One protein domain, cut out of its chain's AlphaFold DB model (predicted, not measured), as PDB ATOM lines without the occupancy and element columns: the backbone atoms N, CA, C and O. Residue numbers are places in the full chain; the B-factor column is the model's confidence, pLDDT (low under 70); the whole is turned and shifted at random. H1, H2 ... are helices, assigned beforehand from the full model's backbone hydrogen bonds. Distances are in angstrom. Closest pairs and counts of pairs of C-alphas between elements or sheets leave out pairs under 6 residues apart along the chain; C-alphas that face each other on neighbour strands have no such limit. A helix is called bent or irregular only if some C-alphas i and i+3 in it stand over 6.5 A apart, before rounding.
ATOM      1  N   VAL A  88      26.540 -36.165  17.256       52.06
ATOM      2  CA  VAL A  88      26.946 -36.000  18.658       52.06
ATOM      3  C   VAL A  88      27.736 -34.695  18.796       52.06
ATOM      4  O   VAL A  88      28.724 -34.528  18.079       52.06
ATOM      5  N   PRO A  89      27.383 -33.789  19.730       45.81
ATOM      6  CA  PRO A  89      28.076 -32.508  19.897       45.81
ATOM      7  C   PRO A  89      29.599 -32.634  20.065       45.81
ATOM      8  O   PRO A  89      30.348 -31.890  19.439       45.81
ATOM      9  N   GLY A  90      30.083 -33.633  20.812       52.25
ATOM     10  CA  GLY A  90      31.523 -33.912  20.940       52.25
ATOM     11  C   GLY A  90      32.217 -34.273  19.615       52.25
ATOM     12  O   GLY A  90      33.389 -33.956  19.426       52.25
ATOM     13  N   GLN A  91      31.496 -34.870  18.660       45.03
ATOM     14  CA  GLN A  91      32.017 -35.121  17.314       45.03
ATOM     15  C   GLN A  91      31.977 -33.870  16.436       45.03
ATOM     16  O   GLN A  91      32.893 -33.663  15.649       45.03
ATOM     17  N   PHE A  92      30.994 -32.983  16.607       47.19
ATOM     18  CA  PHE A  92      31.031 -31.669  15.960       47.19
ATOM     19  C   PHE A  92      32.270 -30.872  16.398       47.19
ATOM     20  O   PHE A  92      32.979 -30.335  15.546       47.19
ATOM     21  N   TYR A  93      32.607 -30.877  17.693       51.59
ATOM     22  CA  TYR A  93      33.865 -30.296  18.175       51.59
ATOM     23  C   TYR A  93      35.099 -31.014  17.613       51.59
ATOM     24  O   TYR A  93      36.039 -30.344  17.205       51.59
ATOM     25  N   SER A  94      35.110 -32.346  17.489       50.59
ATOM     26  CA  SER A  94      36.257 -33.044  16.881       50.59
ATOM     27  C   SER A  94      36.405 -32.786  15.373       50.59
ATOM     28  O   SER A  94      37.525 -32.778  14.871       50.59
ATOM     29  N   ILE A  95      35.311 -32.525  14.652       52.59
ATOM     30  CA  ILE A  95      35.309 -32.186  13.218       52.59
ATOM     31  C   ILE A  95      35.706 -30.721  12.982       52.59
ATOM     32  O   ILE A  95      36.363 -30.429  11.988       52.59
ATOM     33  N   THR A  96      35.333 -29.807  13.884       54.03
ATOM     34  CA  THR A  96      35.602 -28.361  13.752       54.03
ATOM     35  C   THR A  96      36.914 -27.908  14.394       54.03
ATOM     36  O   THR A  96      37.537 -26.979  13.888       54.03
ATOM     37  N   ALA A  97      37.379 -28.571  15.459       54.56
ATOM     38  CA  ALA A  97      38.661 -28.280  16.108       54.56
ATOM     39  C   ALA A  97      39.858 -28.993  15.453       54.56
ATOM     40  O   ALA A  97      41.005 -28.643  15.728       54.56
ATOM     41  N   ARG A  98      39.628 -29.987  14.581       57.22
ATOM     42  CA  ARG A  98      40.694 -30.580  13.761       57.22
ATOM     43  C   ARG A  98      40.883 -29.740  12.496       57.22
ATOM     44  O   ARG A  98      39.947 -29.652  11.701       57.22
ATOM     45  N   PRO A  99      42.068 -29.150  12.257       60.78
ATOM     46  CA  PRO A  99      42.295 -28.401  11.030       60.78
ATOM     47  C   PRO A  99      42.137 -29.313   9.806       60.78
ATOM     48  O   PRO A  99      42.571 -30.464   9.792       60.78
ATOM     49  N   ILE A 100      41.520 -28.778   8.752       60.16
ATOM     50  CA  ILE A 100      41.241 -29.513   7.508       60.16
ATOM     51  C   ILE A 100      42.542 -29.822   6.740       60.16
ATOM     52  O   ILE A 100      42.610 -30.798   6.000       60.16
ATOM     53  N   LEU A 101      43.597 -29.025   6.944       61.97
ATOM     54  CA  LEU A 101      44.858 -29.096   6.199       61.97
ATOM     55  C   LEU A 101      45.673 -30.391   6.441       61.97
ATOM     56  O   LEU A 101      46.017 -31.035   5.447       61.97
ATOM     57  N   PRO A 102      45.923 -30.861   7.686       63.31
ATOM     58  CA  PRO A 102      46.560 -32.164   7.932       63.31
ATOM     59  C   PRO A 102      45.908 -33.350   7.215       63.31
ATOM     60  O   PRO A 102      46.603 -34.267   6.790       63.31
ATOM     61  N   ARG A 103      44.586 -33.317   6.991       60.97
ATOM     62  CA  ARG A 103      43.861 -34.385   6.283       60.97
ATOM     63  C   ARG A 103      44.305 -34.580   4.829       60.97
ATOM     64  O   ARG A 103      44.089 -35.662   4.288       60.97
ATOM     65  N   PHE A 104      44.911 -33.561   4.221       62.31
ATOM     66  CA  PHE A 104      45.410 -33.594   2.844       62.31
ATOM     67  C   PHE A 104      46.940 -33.544   2.745       62.31
ATOM     68  O   PHE A 104      47.488 -34.077   1.785       62.31
ATOM     69  N   PHE A 105      47.623 -32.927   3.716       64.94
ATOM     70  CA  PHE A 105      49.058 -32.629   3.621       64.94
ATOM     71  C   PHE A 105      49.936 -33.292   4.693       64.94
ATOM     72  O   PHE A 105      51.154 -33.302   4.530       64.94
ATOM     73  N   ASP A 106      49.369 -33.870   5.758       77.75
ATOM     74  CA  ASP A 106      50.151 -34.528   6.810       77.75
ATOM     75  C   ASP A 106      50.152 -36.063   6.667       77.75
ATOM     76  O   ASP A 106      49.144 -36.759   6.834       77.75
ATOM     77  N   ARG A 107      51.344 -36.605   6.394       79.38
ATOM     78  CA  ARG A 107      51.600 -38.046   6.285       79.38
ATOM     79  C   ARG A 107      51.431 -38.775   7.623       79.38
ATOM     80  O   ARG A 107      51.022 -39.939   7.615       79.38
ATOM     81  N   ALA A 108      51.732 -38.131   8.752       79.69
ATOM     82  CA  ALA A 108      51.581 -38.725  10.079       79.69
ATOM     83  C   ALA A 108      50.096 -38.916  10.419       79.69
ATOM     84  O   ALA A 108      49.688 -40.019  10.793       79.69
ATOM     85  N   TYR A 109      49.273 -37.891  10.174       79.62
ATOM     86  CA  TYR A 109      47.818 -37.978  10.304       79.62
ATOM     87  C   TYR A 109      47.214 -39.105   9.446       79.62
ATOM     88  O   TYR A 109      46.421 -39.907   9.948       79.62
ATOM     89  N   TYR A 110      47.617 -39.231   8.175       79.25
ATOM     90  CA  TYR A 110      47.119 -40.306   7.305       79.25
ATOM     91  C   TYR A 110      47.513 -41.709   7.803       79.25
ATOM     92  O   TYR A 110      46.673 -42.613   7.799       79.25
ATOM     93  N   LYS A 111      48.749 -41.892   8.298       82.81
ATOM     94  CA  LYS A 111      49.193 -43.153   8.926       82.81
ATOM     95  C   LYS A 111      48.323 -43.505  10.140       82.81
ATOM     96  O   LYS A 111      47.888 -44.647  10.259       82.81
ATOM     97  N   TYR A 112      48.036 -42.535  11.007       81.12
ATOM     98  CA  TYR A 112      47.195 -42.740  12.190       81.12
ATOM     99  C   TYR A 112      45.746 -43.113  11.827       81.12
ATOM    100  O   TYR A 112      45.202 -44.087  12.345       81.12
ATOM    101  N   GLU A 113      45.123 -42.394  10.888       80.50
ATOM    102  CA  GLU A 113      43.767 -42.707  10.410       80.50
ATOM    103  C   GLU A 113      43.674 -44.073   9.716       80.50
ATOM    104  O   GLU A 113      42.632 -44.726   9.809       80.50
ATOM    105  N   LEU A 114      44.732 -44.525   9.032       84.94
ATOM    106  CA  LEU A 114      44.809 -45.885   8.493       84.94
ATOM    107  C   LEU A 114      44.790 -46.927   9.615       84.94
ATOM    108  O   LEU A 114      43.906 -47.780   9.602       84.94
ATOM    109  N   ILE A 115      45.703 -46.817  10.589       82.88
ATOM    110  CA  ILE A 115      45.818 -47.747  11.729       82.88
ATOM    111  C   ILE A 115      44.493 -47.827  12.498       82.88
ATOM    112  O   ILE A 115      43.982 -48.915  12.765       82.88
ATOM    113  N   ARG A 116      43.873 -46.674  12.773       81.00
ATOM    114  CA  ARG A 116      42.559 -46.604  13.424       81.00
ATOM    115  C   ARG A 116      41.478 -47.335  12.620       81.00
ATOM    116  O   ARG A 116      40.680 -48.065  13.196       81.00
ATOM    117  N   LYS A 117      41.437 -47.164  11.294       81.75
ATOM    118  CA  LYS A 117      40.440 -47.825  10.428       81.75
ATOM    119  C   LYS A 117      40.689 -49.320  10.268       81.75
ATOM    120  O   LYS A 117      39.719 -50.062  10.137       81.75
ATOM    121  N   THR A 118      41.941 -49.775  10.259       87.38
ATOM    122  CA  THR A 118      42.247 -51.212  10.248       87.38
ATOM    123  C   THR A 118      41.861 -51.863  11.570       87.38
ATOM    124  O   THR A 118      41.220 -52.906  11.536       87.38
ATOM    125  N   TYR A 119      42.136 -51.209  12.704       86.44
ATOM    126  CA  TYR A 119      41.717 -51.686  14.025       86.44
ATOM    127  C   TYR A 119      40.188 -51.769  14.156       86.44
ATOM    128  O   TYR A 119      39.668 -52.814  14.528       86.44
ATOM    129  N   VAL A 120      39.447 -50.722  13.764       83.31
ATOM    130  CA  VAL A 120      37.969 -50.740  13.817       83.31
ATOM    131  C   VAL A 120      37.392 -51.888  12.981       83.31
ATOM    132  O   VAL A 120      36.554 -52.629  13.477       83.31
ATOM    133  N   ARG A 121      37.895 -52.115  11.758       88.31
ATOM    134  CA  ARG A 121      37.474 -53.262  10.926       88.31
ATOM    135  C   ARG A 121      37.827 -54.614  11.547       88.31
ATOM    136  O   ARG A 121      37.084 -55.580  11.380       88.31
ATOM    137  N   LEU A 122      38.972 -54.702  12.229       89.44
ATOM    138  CA  LEU A 122      39.392 -55.911  12.930       89.44
ATOM    139  C   LEU A 122      38.429 -56.209  14.086       89.44
ATOM    140  O   LEU A 122      37.881 -57.311  14.119       89.44
ATOM    141  N   ALA A 123      38.141 -55.227  14.943       87.50
ATOM    142  CA  ALA A 123      37.163 -55.339  16.025       87.50
ATOM    143  C   ALA A 123      35.753 -55.680  15.496       87.50
ATOM    144  O   ALA A 123      35.141 -56.640  15.962       87.50
ATOM    145  N   GLU A 124      35.280 -54.993  14.447       85.19
ATOM    146  CA  GLU A 124      34.013 -55.282  13.749       85.19
ATOM    147  C   GLU A 124      33.917 -56.744  13.285       85.19
ATOM    148  O   GLU A 124      32.886 -57.394  13.464       85.19
ATOM    149  N   SER A 125      35.002 -57.298  12.728       89.25
ATOM    150  CA  SER A 125      35.042 -58.701  12.293       89.25
ATOM    151  C   SER A 125      34.944 -59.703  13.451       89.25
ATOM    152  O   SER A 125      34.598 -60.869  13.233       89.25
ATOM    153  N   GLN A 126      35.284 -59.273  14.671       90.81
ATOM    154  CA  GLN A 126      35.425 -60.117  15.857       90.81
ATOM    155  C   GLN A 126      34.201 -60.133  16.773       90.81
ATOM    156  O   GLN A 126      34.152 -60.930  17.709       90.81
ATOM    157  N   LEU A 127      33.188 -59.323  16.483       87.25
ATOM    158  CA  LEU A 127      31.997 -59.194  17.317       87.25
ATOM    159  C   LEU A 127      31.257 -60.516  17.552       87.25
ATOM    160  O   LEU A 127      31.272 -61.453  16.747       87.25
TER     161      LEU A 127
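Overview. This is residues 88 to 127 of the 348 residues of the protein "ATP synthase subunit s, mitochondrial" of Tigriopus californicus (UniProt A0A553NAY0). The printed part makes an open, flat V, with the long helix H3 as one arm, the shorter helix H1 and the link after it as the other, and the short helix H2 at the corner between them. The space between the two arms is empty, and residues 88 to 101 and residues 114 to 127 stand free at its two ends. The printed part has 40 residues with three named helices, in the order H1, H2, H3, and no named strand; the class is all helix. It is loose, with a radius of gyration of the C-alphas of 12.7 A, and its C-alphas span 33 by 28 by 9 A.

Along the chain. The printed part begins at Val 88, with its C-alpha at (26.946, -36.000, 18.658). H1 follows as residues 89 to 97, Pro 89 to Ala 97, and measures 12.0 A from first to last C-alpha; C-alpha 89 is at (28.076, -32.508, 19.897). H2 is residues 102 to 105, Pro 102 to Phe 105, and measures 5.0 A. H3, the longest helix, is residues 107 to 126, Arg 107 to Gln 126, and measures 29.0 A, from C-alpha 107 at (51.600, -38.046, 6.285) to C-alpha 126 at (35.425, -60.117, 15.857). No helix is bent or irregular.

Arrangement. H1 touches no helix. It is apart from H2, the next helix along the chain, and apart from H3. H2 and H3 only just touch, with 3 pairs of C-alphas within 8 A, and they touch only at the corner by their link. H3 touches H2 with residues 109 to 110 alone. The closest C-alphas of the two are those of Pro 102 and Tyr 109, 6.4 A apart, while their centres are 16.7 A apart. In H1 and H3 every O i to N i+4 pair is within hydrogen-bond range; H2, with 4 residues, is too short for such a pair, and its one O i to N i+3 pair is not within range.

Size, cuts and confidence. The two C-alphas farthest apart are those of Leu 101 and Leu 127, 34.6 A apart. The first and last printed C-alphas, those of Val 88 and Leu 127, are 23.8 A apart. The printed part has no cut. The link from H1 to H2, with 4 residues between them, is tight, and so is the link from H2 to H3, with 1 residue between them. The mean pLDDT of the printed part is 71.1. The model's confidence is low, under 70, at residues 88 to 105; the mean is 50 in H1, 63 in H2 and 84 in H3.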